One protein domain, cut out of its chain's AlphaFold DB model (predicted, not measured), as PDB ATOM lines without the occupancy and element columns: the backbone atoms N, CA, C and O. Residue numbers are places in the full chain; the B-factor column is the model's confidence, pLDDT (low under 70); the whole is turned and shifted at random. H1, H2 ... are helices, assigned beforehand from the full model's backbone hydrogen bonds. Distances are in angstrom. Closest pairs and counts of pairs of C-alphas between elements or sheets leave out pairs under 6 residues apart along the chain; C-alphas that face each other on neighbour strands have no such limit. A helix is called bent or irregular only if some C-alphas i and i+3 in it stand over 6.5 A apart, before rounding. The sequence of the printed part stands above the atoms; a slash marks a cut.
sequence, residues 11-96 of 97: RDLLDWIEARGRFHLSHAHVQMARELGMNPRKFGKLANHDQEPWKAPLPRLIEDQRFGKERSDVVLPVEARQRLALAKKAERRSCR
ATOM      1  N   ARG A  11      69.614 102.780 178.677       74.12
ATOM      2  CA  ARG A  11      68.523 102.943 177.703       74.12
ATOM      3  C   ARG A  11      67.198 102.457 178.282       74.12
ATOM      4  O   ARG A  11      66.212 103.171 178.173       74.12
ATOM      5  N   ASP A  12      67.207 101.324 178.987       79.50
ATOM      6  CA  ASP A  12      66.003 100.808 179.648       79.50
ATOM      7  C   ASP A  12      65.470 101.796 180.695       79.50
ATOM      8  O   ASP A  12      64.272 102.038 180.774       79.50
ATOM      9  N   LEU A  13      66.356 102.402 181.497       79.94
ATOM     10  CA  LEU A  13      65.963 103.406 182.491       79.94
ATOM     11  C   LEU A  13      65.329 104.650 181.851       79.94
ATOM     12  O   LEU A  13      64.403 105.206 182.432       79.94
ATOM     13  N   LEU A  14      65.809 105.077 180.677       83.94
ATOM     14  CA  LEU A  14      65.212 106.189 179.931       83.94
ATOM     15  C   LEU A  14      63.818 105.822 179.406       83.94
ATOM     16  O   LEU A  14      62.886 106.594 179.616       83.94
ATOM     17  N   ASP A  15      63.658 104.622 178.833       87.00
ATOM     18  CA  ASP A  15      62.355 104.104 178.384       87.00
ATOM     19  C   ASP A  15      61.333 104.080 179.548       87.00
ATOM     20  O   ASP A  15      60.163 104.420 179.375       87.00
ATOM     21  N   TRP A  16      61.769 103.737 180.768       86.25
ATOM     22  CA  TRP A  16      60.915 103.767 181.964       86.25
ATOM     23  C   TRP A  16      60.528 105.178 182.419       86.25
ATOM     24  O   TRP A  16      59.425 105.356 182.930       86.25
ATOM     25  N   ILE A  17      61.404 106.170 182.262       85.62
ATOM     26  CA  ILE A  17      61.102 107.567 182.617       85.62
ATOM     27  C   ILE A  17      60.108 108.164 181.629       85.62
ATOM     28  O   ILE A  17      59.141 108.799 182.050       85.62
ATOM     29  N   GLU A  18      60.304 107.914 180.338       87.19
ATOM     30  CA  GLU A  18      59.378 108.366 179.304       87.19
ATOM     31  C   GLU A  18      57.998 107.723 179.484       87.19
ATOM     32  O   GLU A  18      56.988 108.427 179.537       87.19
ATOM     33  N   ALA A  19      57.944 106.401 179.682       86.75
ATOM     34  CA  ALA A  19      56.693 105.696 179.950       86.75
ATOM     35  C   ALA A  19      56.005 106.216 181.224       86.75
ATOM     36  O   ALA A  19      54.785 106.375 181.251       86.75
ATOM     37  N   ARG A  20      56.777 106.529 182.272       86.44
ATOM     38  CA  ARG A  20      56.241 107.100 183.509       86.44
ATOM     39  C   ARG A  20      55.533 108.430 183.259       86.44
ATOM     40  O   ARG A  20      54.406 108.595 183.718       86.44
ATOM     41  N   GLY A  21      56.185 109.348 182.547       84.50
ATOM     42  CA  GLY A  21      55.613 110.653 182.216       84.50
ATOM     43  C   GLY A  21      54.395 110.529 181.303       84.50
ATOM     44  O   GLY A  21      53.363 111.130 181.567       84.50
ATOM     45  N   ARG A  22      54.484 109.678 180.276       85.06
ATOM     46  CA  ARG A  22      53.429 109.499 179.273       85.06
ATOM     47  C   ARG A  22      52.155 108.857 179.822       85.06
ATOM     48  O   ARG A  22      51.065 109.216 179.391       85.06
ATOM     49  N   PHE A  23      52.283 107.912 180.753       81.56
ATOM     50  CA  PHE A  23      51.152 107.168 181.326       81.56
ATOM     51  C   PHE A  23      50.812 107.587 182.761       81.56
ATOM     52  O   PHE A  23      50.080 106.873 183.442       81.56
ATOM     53  N   HIS A  24      51.347 108.722 183.227       82.62
ATOM     54  CA  HIS A  24      51.119 109.264 184.572       82.62
ATOM     55  C   HIS A  24      51.366 108.237 185.693       82.62
ATOM     56  O   HIS A  24      50.653 108.183 186.695       82.62
ATOM     57  N   LEU A  25      52.391 107.397 185.529       83.81
ATOM     58  CA  LEU A  25      52.711 106.353 186.497       83.81
ATOM     59  C   LEU A  25      53.489 106.940 187.680       83.81
ATOM     60  O   LEU A  25      54.424 107.732 187.545       83.81
ATOM     61  N   SER A  26      53.150 106.498 188.883       83.38
ATOM     62  CA  SER A  26      53.957 106.786 190.075       83.38
ATOM     63  C   SER A  26      55.258 105.977 190.057       83.38
ATOM     64  O   SER A  26      55.359 104.930 189.416       83.38
ATOM     65  N   HIS A  27      56.256 106.408 190.830       82.81
ATOM     66  CA  HIS A  27      57.488 105.635 191.020       82.81
ATOM     67  C   HIS A  27      57.227 104.210 191.530       82.81
ATOM     68  O   HIS A  27      57.909 103.277 191.106       82.81
ATOM     69  N   ALA A  28      56.199 104.039 192.368       81.38
ATOM     70  CA  ALA A  28      55.721 102.732 192.803       81.38
ATOM     71  C   ALA A  28      55.219 101.890 191.620       81.38
ATOM     72  O   ALA A  28      55.646 100.756 191.459       81.38
ATOM     73  N   HIS A  29      54.391 102.455 190.735       81.81
ATOM     74  CA  HIS A  29      53.877 101.757 189.552       81.81
ATOM     75  C   HIS A  29      54.990 101.279 188.617       81.81
ATOM     76  O   HIS A  29      54.963 100.146 188.144       81.81
ATOM     77  N   VAL A  30      56.016 102.104 188.404       84.56
ATOM     78  CA  VAL A  30      57.180 101.709 187.601       84.56
ATOM     79  C   VAL A  30      57.979 100.596 188.281       84.56
ATOM     80  O   VAL A  30      58.440  99.671 187.616       84.56
ATOM     81  N   GLN A  31      58.141 100.660 189.602       82.00
ATOM     82  CA  GLN A  31      58.799  99.602 190.364       82.00
ATOM     83  C   GLN A  31      58.033  98.274 190.248       82.00
ATOM     84  O   GLN A  31      58.626  97.264 189.874       82.00
ATOM     85  N   MET A  32      56.720  98.304 190.470       81.19
ATOM     86  CA  MET A  32      55.839  97.137 190.386       81.19
ATOM     87  C   MET A  32      55.870  96.510 188.992       81.19
ATOM     88  O   MET A  32      56.116  95.316 188.848       81.19
ATOM     89  N   ALA A  33      55.731  97.318 187.941       83.62
ATOM     90  CA  ALA A  33      55.788  96.830 186.570       83.62
ATOM     91  C   ALA A  33      57.127  96.156 186.220       83.62
ATOM     92  O   ALA A  33      57.162  95.217 185.425       83.62
ATOM     93  N   ARG A  34      58.234  96.610 186.818       81.06
ATOM     94  CA  ARG A  34      59.547  95.977 186.647       81.06
ATOM     95  C   ARG A  34      59.646  94.634 187.358       81.06
ATOM     96  O   ARG A  34      60.223  93.716 186.784       81.06
ATOM     97  N   GLU A  35      59.106  94.518 188.569       81.19
ATOM     98  CA  GLU A  35      59.048  93.245 189.309       81.19
ATOM     99  C   GLU A  35      58.162  92.221 188.595       81.19
ATOM    100  O   GLU A  35      58.505  91.046 188.534       81.19
ATOM    101  N   LEU A  36      57.091  92.691 187.956       80.50
ATOM    102  CA  LEU A  36      56.214  91.887 187.102       80.50
ATOM    103  C   LEU A  36      56.844  91.518 185.742       80.50
ATOM    104  O   LEU A  36      56.220  90.826 184.944       80.50
ATOM    105  N   GLY A  37      58.062  91.982 185.436       83.00
ATOM    106  CA  GLY A  37      58.739  91.692 184.167       83.00
ATOM    107  C   GLY A  37      58.106  92.367 182.944       83.00
ATOM    108  O   GLY A  37      58.330  91.938 181.809       83.00
ATOM    109  N   MET A  38      57.313  93.423 183.146       84.12
ATOM    110  CA  MET A  38      56.698  94.168 182.053       84.12
ATOM    111  C   MET A  38      57.724  94.993 181.268       84.12
ATOM    112  O   MET A  38      58.797  95.344 181.760       84.12
ATOM    113  N   ASN A  39      57.371  95.348 180.029       85.19
ATOM    114  CA  ASN A  39      58.234  96.120 179.138       85.19
ATOM    115  C   ASN A  39      57.648  97.524 178.881       85.19
ATOM    116  O   ASN A  39      56.544  97.605 178.331       85.19
ATOM    117  N   PRO A  40      58.387  98.615 179.176       83.81
ATOM    118  CA  PRO A  40      57.893  99.987 179.033       83.81
ATOM    119  C   PRO A  40      57.537 100.334 177.581       83.81
ATOM    120  O   PRO A  40      56.597 101.078 177.330       83.81
ATOM    121  N   ARG A  41      58.197  99.714 176.594       83.62
ATOM    122  CA  ARG A  41      57.897  99.924 175.164       83.62
ATOM    123  C   ARG A  41      56.540  99.368 174.748       83.62
ATOM    124  O   ARG A  41      55.951  99.820 173.772       83.62
ATOM    125  N   LYS A  42      56.039  98.364 175.474       82.81
ATOM    126  CA  LYS A  42      54.726  97.758 175.217       82.81
ATOM    127  C   LYS A  42      53.593  98.511 175.916       82.81
ATOM    128  O   LYS A  42      52.435  98.230 175.624       82.81
ATOM    129  N   PHE A  43      53.902  99.487 176.775       82.19
ATOM    130  CA  PHE A  43      52.887 100.243 177.508       82.19
ATOM    131  C   PHE A  43      51.978 101.039 176.581       82.19
ATOM    132  O   PHE A  43      50.794 101.113 176.856       82.19
ATOM    133  N   GLY A  44      52.467 101.506 175.428       79.25
ATOM    134  CA  GLY A  44      51.613 102.158 174.429       79.25
ATOM    135  C   GLY A  44      50.462 101.283 173.925       79.25
ATOM    136  O   GLY A  44      49.369 101.789 173.719       79.25
ATOM    137  N   LYS A  45      50.668  99.966 173.791       75.62
ATOM    138  CA  LYS A  45      49.599  99.028 173.397       75.62
ATOM    139  C   LYS A  45      48.683  98.649 174.561       75.62
ATOM    140  O   LYS A  45      47.535  98.276 174.348       75.62
ATOM    141  N   LEU A  46      49.209  98.685 175.783       72.88
ATOM    142  CA  LEU A  46      48.460  98.361 176.996       72.88
ATOM    143  C   LEU A  46      47.624  99.555 177.483       72.88
ATOM    144  O   LEU A  46      46.549  99.358 178.032       72.88
ATOM    145  N   ALA A  47      48.075 100.783 177.225       70.94
ATOM    146  CA  ALA A  47      47.411 102.037 177.573       70.94
ATOM    147  C   ALA A  47      46.334 102.445 176.558       70.94
ATOM    148  O   ALA A  47      46.016 103.624 176.442       70.94
ATOM    149  N   ASN A  48      45.778 101.491 175.812       73.50
ATOM    150  CA  ASN A  48      44.745 101.753 174.813       73.50
ATOM    151  C   ASN A  48      43.338 101.861 175.430       73.50
ATOM    152  O   ASN A  48      42.355 101.460 174.821       73.50
ATOM    153  N   HIS A  49      43.245 102.359 176.663       68.25
ATOM    154  CA  HIS A  49      41.974 102.518 177.374       68.25
ATOM    155  C   HIS A  49      41.027 103.475 176.636       68.25
ATOM    156  O   HIS A  49      39.815 103.314 176.692       68.25
ATOM    157  N   ASP A  50      41.576 104.471 175.936       66.44
ATOM    158  CA  ASP A  50      40.785 105.456 175.193       66.44
ATOM    159  C   ASP A  50      39.996 104.820 174.035       66.44
ATOM    160  O   ASP A  50      38.888 105.243 173.726       66.44
ATOM    161  N   GLN A  51      40.541 103.761 173.421       78.81
ATOM    162  CA  GLN A  51      39.876 103.037 172.331       78.81
ATOM    163  C   GLN A  51      39.151 101.771 172.798       78.81
ATOM    164  O   GLN A  51      38.178 101.355 172.175       78.81
ATOM    165  N   GLU A  52      39.619 101.139 173.874       79.00
ATOM    166  CA  GLU A  52      39.035  99.925 174.444       79.00
ATOM    167  C   GLU A  52      38.547 100.222 175.873       79.00
ATOM    168  O   GLU A  52      39.268  99.941 176.834       79.00
ATOM    169  N   PRO A  53      37.330 100.772 176.047       68.69
ATOM    170  CA  PRO A  53      36.830 101.235 177.346       68.69
ATOM    171  C   PRO A  53      36.622 100.109 178.372       68.69
ATOM    172  O   PRO A  53      36.452 100.371 179.558       68.69
ATOM    173  N   TRP A  54      36.645  98.846 177.933       71.75
ATOM    174  CA  TRP A  54      36.631  97.675 178.813       71.75
ATOM    175  C   TRP A  54      38.008  97.340 179.410       71.75
ATOM    176  O   TRP A  54      38.097  96.480 180.288       71.75
ATOM    177  N   LYS A  55      39.101  97.969 178.951       74.31
ATOM    178  CA  LYS A  55      40.426  97.825 179.570       74.31
ATOM    179  C   LYS A  55      40.558  98.806 180.719       74.31
ATOM    180  O   LYS A  55      40.253  99.973 180.558       74.31
ATOM    181  N   ALA A  56      41.078  98.355 181.857       70.38
ATOM    182  CA  ALA A  56      41.403  99.241 182.969       70.38
ATOM    183  C   ALA A  56      42.605 100.147 182.633       70.38
ATOM    184  O   ALA A  56      43.494  99.741 181.874       70.38
ATOM    185  N   PRO A  57      42.677 101.368 183.199       79.88
ATOM    186  CA  PRO A  57      43.795 102.260 182.941       79.88
ATOM    187  C   PRO A  57      45.072 101.632 183.501       79.88
ATOM    188  O   PRO A  57      45.052 100.953 184.530       79.88
ATOM    189  N   LEU A  58      46.200 101.868 182.825       77.12
ATOM    190  CA  LEU A  58      47.479 101.221 183.133       77.12
ATOM    191  C   LEU A  58      47.891 101.240 184.619       77.12
ATOM    192  O   LEU A  58      48.372 100.211 185.092       77.12
ATOM    193  N   PRO A  59      47.712 102.351 185.369       78.25
ATOM    194  CA  PRO A  59      48.010 102.380 186.800       78.25
ATOM    195  C   PRO A  59      47.232 101.300 187.557       78.25
ATOM    196  O   PRO A  59      47.820 100.493 188.270       78.25
ATOM    197  N   ARG A  60      45.929 101.206 187.278       77.00
ATOM    198  CA  ARG A  60      44.996 100.299 187.945       77.00
ATOM    199  C   ARG A  60      45.245  98.839 187.582       77.00
ATOM    200  O   ARG A  60      45.126  97.969 188.432       77.00
ATOM    201  N   LEU A  61      45.676  98.575 186.347       77.69
ATOM    202  CA  LEU A  61      46.116  97.245 185.915       77.69
ATOM    203  C   LEU A  61      47.367  96.768 186.674       77.69
ATOM    204  O   LEU A  61      47.503  95.585 186.976       77.69
ATOM    205  N   ILE A  62      48.307  97.677 186.951       77.69
ATOM    206  CA  ILE A  62      49.524  97.361 187.712       77.69
ATOM    207  C   ILE A  62      49.184  97.146 189.196       77.69
ATOM    208  O   ILE A  62      49.803  96.304 189.844       77.69
ATOM    209  N   GLU A  63      48.201  97.878 189.729       74.12
ATOM    210  CA  GLU A  63      47.678  97.671 191.085       74.12
ATOM    211  C   GLU A  63      46.938  96.333 191.234       74.12
ATOM    212  O   GLU A  63      47.140  95.643 192.230       74.12
ATOM    213  N   ASP A  64      46.138  95.939 190.244       72.56
ATOM    214  CA  ASP A  64      45.350  94.700 190.266       72.56
ATOM    215  C   ASP A  64      46.227  93.439 190.146       72.56
ATOM    216  O   ASP A  64      46.069  92.475 190.894       72.56
ATOM    217  N   GLN A  65      47.273  93.483 189.312       70.62
ATOM    218  CA  GLN A  65      48.241  92.383 189.177       70.62
ATOM    219  C   GLN A  65      49.149  92.179 190.398       70.62
ATOM    220  O   GLN A  65      50.075  91.366 190.371       70.62
ATOM    221  N   ARG A  66      48.903  92.901 191.490       64.75
ATOM    222  CA  ARG A  66      49.725  92.880 192.696       64.75
ATOM    223  C   ARG A  66      49.383  91.752 193.668       64.75
ATOM    224  O   ARG A  66      49.926  91.765 194.774       64.75
ATOM    225  N   PHE A  67      48.530  90.797 193.273       57.84
ATOM    226  CA  PHE A  67      48.215  89.557 194.007       57.84
ATOM    227  C   PHE A  67      48.227  89.749 195.546       57.84
ATOM    228  O   PHE A  67      48.928  89.043 196.269       57.84
ATOM    229  N   GLY A  68      47.508  90.762 196.051       58.78
ATOM    230  CA  GLY A  68      47.277  90.964 197.489       58.78
ATOM    231  C   GLY A  68      48.327  91.729 198.319       58.78
ATOM    232  O   GLY A  68      48.172  91.783 199.534       58.78
ATOM    233  N   LYS A  69      49.375  92.348 197.750       58.75
ATOM    234  CA  LYS A  69      50.258  93.271 198.518       58.75
ATOM    235  C   LYS A  69      49.736  94.709 198.432       58.75
ATOM    236  O   LYS A  69      49.228  95.074 197.385       58.75
ATOM    237  N   GLU A  70      49.822  95.540 199.477       54.09
ATOM    238  CA  GLU A  70      49.212  96.897 199.504       54.09
ATOM    239  C   GLU A  70      50.155  98.036 199.039       54.09
ATOM    240  O   GLU A  70      49.707  99.037 198.474       54.09
ATOM    241  N   ARG A  71      51.476  97.887 199.196       53.75
ATOM    242  CA  ARG A  71      52.503  98.814 198.680       53.75
ATOM    243  C   ARG A  71      53.793  98.047 198.386       53.75
ATOM    244  O   ARG A  71      54.094  97.072 199.070       53.75
ATOM    245  N   SER A  72      54.560  98.476 197.382       53.59
ATOM    246  CA  SER A  72      55.951  98.021 197.248       53.59
ATOM    247  C   SER A  72      56.735  98.501 198.467       53.59
ATOM    248  O   SER A  72      56.825  99.705 198.695       53.59
ATOM    249  N   ASP A  73      57.303  97.556 199.213       53.19
ATOM    250  CA  ASP A  73      58.055  97.781 200.455       53.19
ATOM    251  C   ASP A  73      59.237  98.756 200.267       53.19
ATOM    252  O   ASP A  73      59.581  99.527 201.156       53.19
ATOM    253  N   VAL A  74      59.799  98.817 199.050       57.91
ATOM    254  CA  VAL A  74      60.890  99.734 198.695       57.91
ATOM    255  C   VAL A  74      60.615 100.417 197.352       57.91
ATOM    256  O   VAL A  74      60.887  99.874 196.278       57.91
ATOM    257  N   VAL A  75      60.110 101.651 197.389       61.16
ATOM    258  CA  VAL A  75      59.958 102.492 196.190       61.16
ATOM    259  C   VAL A  75      61.232 103.303 195.978       61.16
ATOM    260  O   VAL A  75      61.414 104.365 196.564       61.16
ATOM    261  N   LEU A  76      62.118 102.823 195.103       66.69
ATOM    262  CA  LEU A  76      63.277 103.603 194.663       66.69
ATOM    263  C   LEU A  76      62.936 104.389 193.386       66.69
ATOM    264  O   LEU A  76      62.632 103.759 192.363       66.69
ATOM    265  N   PRO A  77      63.038 105.734 193.391       72.19
ATOM    266  CA  PRO A  77      62.812 106.538 192.200       72.19
ATOM    267  C   PRO A  77      63.716 106.098 191.046       72.19
ATOM    268  O   PRO A  77      64.910 105.837 191.221       72.19
ATOM    269  N   VAL A  78      63.155 106.035 189.839       68.06
ATOM    270  CA  VAL A  78      63.896 105.641 188.629       68.06
ATOM    271  C   VAL A  78      65.047 106.617 188.364       68.06
ATOM    272  O   VAL A  78      66.145 106.207 187.993       68.06
ATOM    273  N   GLU A  79      64.825 107.893 188.667       70.38
ATOM    274  CA  GLU A  79      65.801 108.978 188.556       70.38
ATOM    275  C   GLU A  79      66.983 108.793 189.526       70.38
ATOM    276  O   GLU A  79      68.145 108.961 189.147       70.38
ATOM    277  N   ALA A  80      66.720 108.346 190.760       72.56
ATOM    278  CA  ALA A  80      67.770 108.033 191.731       72.56
ATOM    279  C   ALA A  80      68.660 106.881 191.235       72.56
ATOM    280  O   ALA A  80      69.886 106.928 191.352       72.56
ATOM    281  N   ARG A  81      68.066 105.874 190.585       66.38
ATOM    282  CA  ARG A  81      68.817 104.766 189.973       66.38
ATOM    283  C   ARG A  81      69.658 105.201 188.782       66.38
ATOM    284  O   ARG A  81      70.773 104.701 188.634       66.38
ATOM    285  N   GLN A  82      69.168 106.121 187.952       69.12
ATOM    286  CA  GLN A  82      69.978 106.690 186.873       69.12
ATOM    287  C   GLN A  82      71.210 107.406 187.418       69.12
ATOM    288  O   GLN A  82      72.309 107.161 186.926       69.12
ATOM    289  N   ARG A  83      71.059 108.223 188.466       69.44
ATOM    290  CA  ARG A  83      72.190 108.916 189.103       69.44
ATOM    291  C   ARG A  83      73.234 107.934 189.632       69.44
ATOM    292  O   ARG A  83      74.413 108.090 189.331       69.44
ATOM    293  N   LEU A  84      72.805 106.871 190.317       73.19
ATOM    294  CA  LEU A  84      73.702 105.810 190.792       73.19
ATOM    295  C   LEU A  84      74.413 105.084 189.638       73.19
ATOM    296  O   LEU A  84      75.611 104.805 189.713       73.19
ATOM    297  N   ALA A  85      73.698 104.792 188.549       73.00
ATOM    298  CA  ALA A  85      74.270 104.137 187.375       73.00
ATOM    299  C   ALA A  85      75.306 105.021 186.663       73.00
ATOM    300  O   ALA A  85      76.364 104.528 186.264       73.00
ATOM    301  N   LEU A  86      75.021 106.318 186.523       72.38
ATOM    302  CA  LEU A  86      75.940 107.301 185.950       72.38
ATOM    303  C   LEU A  86      77.176 107.487 186.839       72.38
ATOM    304  O   LEU A  86      78.288 107.417 186.321       72.38
ATOM    305  N   ALA A  87      77.001 107.621 188.157       76.06
ATOM    306  CA  ALA A  87      78.097 107.750 189.120       76.06
ATOM    307  C   ALA A  87      79.037 106.536 189.083       76.06
ATOM    308  O   ALA A  87      80.242 106.686 188.894       76.06
ATOM    309  N   LYS A  88      78.490 105.314 189.117       75.12
ATOM    310  CA  LYS A  88      79.284 104.078 189.011       75.12
ATOM    311  C   LYS A  88      80.025 103.961 187.677       75.12
ATOM    312  O   LYS A  88      81.110 103.387 187.603       75.12
ATOM    313  N   LYS A  89      79.438 104.469 186.589       73.19
ATOM    314  CA  LYS A  89      80.090 104.499 185.272       73.19
ATOM    315  C   LYS A  89      81.203 105.554 185.217       73.19
ATOM    316  O   LYS A  89      82.215 105.296 184.569       73.19
ATOM    317  N   ALA A  90      81.029 106.692 185.890       74.75
ATOM    318  CA  ALA A  90      82.041 107.739 186.014       74.75
ATOM    319  C   ALA A  90      83.246 107.269 186.845       74.75
ATOM    320  O   ALA A  90      84.372 107.398 186.380       74.75
ATOM    321  N   GLU A  91      83.015 106.614 187.984       75.19
ATOM    322  CA  GLU A  91      84.068 106.043 188.840       75.19
ATOM    323  C   GLU A  91      84.885 104.960 188.109       75.19
ATOM    324  O   GLU A  91      86.114 104.956 188.101       75.19
ATOM    325  N   ARG A  92      84.212 104.078 187.359       68.56
ATOM    326  CA  ARG A  92      84.898 103.111 186.482       68.56
ATOM    327  C   ARG A  92      85.752 103.771 185.404       68.56
ATOM    328  O   ARG A  92      86.698 103.151 184.928       68.56
ATOM    329  N   ARG A  93      85.380 104.974 184.958       71.19
ATOM    330  CA  ARG A  93      86.119 105.738 183.950       71.19
ATOM    331  C   ARG A  93      87.301 106.483 184.573       71.19
ATOM    332  O   ARG A  93      88.297 106.625 183.878       71.19
ATOM    333  N   SER A  94      87.216 106.922 185.831       67.94
ATOM    334  CA  SER A  94      88.337 107.550 186.544       67.94
ATOM    335  C   SER A  94      89.395 106.536 186.978       67.94
ATOM    336  O   SER A  94      90.569 106.823 186.835       67.94
ATOM    337  N   CYS A  95      89.013 105.326 187.401       64.25
ATOM    338  CA  CYS A  95      89.967 104.252 187.731       64.25
ATOM    339  C   CYS A  95      90.662 103.638 186.493       64.25
ATOM    340  O   CYS A  95      91.631 102.897 186.622       64.25
ATOM    341  N   ARG A  96      90.139 103.895 185.287       57.25
ATOM    342  CA  ARG A  96      90.729 103.449 184.010       57.25
ATOM    343  C   ARG A  96      91.694 104.457 183.389       57.25
ATOM    344  O   ARG A  96      92.178 104.187 182.292       57.25
TER     345      ARG A  96
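AT A GLANCE: This is residues 11 to 96 of the 97 residues of an uncharacterized protein of Candidatus Dormibacteraeota bacterium (UniProt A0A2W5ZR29). A long helix, H5, runs out as an arm from a small body of four shorter helices, and its residues 86 to 94 stick out with residues 95 and 96. In the body H1 packs on the first part of H5, H3 on H1 and H4 on H2, while residues 65 to 77 loop from H4 back to H5. The printed part has 86 residues with five named helices, in the order H1, H2, H3, H4, H5, and no named strand: all helix. It is loose, with a radius of gyration of the C-alphas of 15.3 A, and spans 54 by 27 by 18 A.

HOW THE PARTS SIT: Residues 78 to 82 of H5, residues 78 to 94, touch residues 13 to 17 of H1, residues 11 to 22, opposite ways at a shallow tilt of 25 degrees; the closest C-alphas, of Leu 13 and Gln 82, are 6.8 A apart. H3, residues 40 to 46, touches H1 at its residues 15 to 19 alone, closest at the C-alphas of Trp 16 and Pro 40, 5.7 A. H2, residues 27 to 35, only just touches H1, with 3 pairs of C-alphas within 8 A, the closest those of Arg 20 and Val 30, 6.8 A. H4, residues 58 to 64, touches H2 at a steep tilt of 66 degrees, closest at the C-alphas of Ala 33 and Ile 62, 6.4 A. H1 and H4 are apart. Every O i to N i+4 pair is within hydrogen-bond range in H1, H2, H4 and H5; in H3 1 of 3 is, beside 3 of 4 O i to N i+3 pairs.

IN THESE COORDINATES: H5 is 24.6 A long, from C-alpha 78 at (63.896, 105.641, 188.629) to C-alpha 94 at (88.337, 107.550, 186.544). H1, 16.5 A, begins at C-alpha 11 (68.523, 102.943, 177.703). H2 is 12.6 A long, H4 9.9 A and H3 9.8 A. H3 is irregular, but only just: C-alphas 41 and 44 are 6.7 A apart.

THE WHOLE: The two C-alphas farthest apart, of Trp 54 and Arg 96, are 54.7 A apart. The printed part has no cut; the links H3 to H4 and H4 to H5 are long. Mean pLDDT of the printed part is 74.7, and 22 residues are under 70, among them 66 to 76.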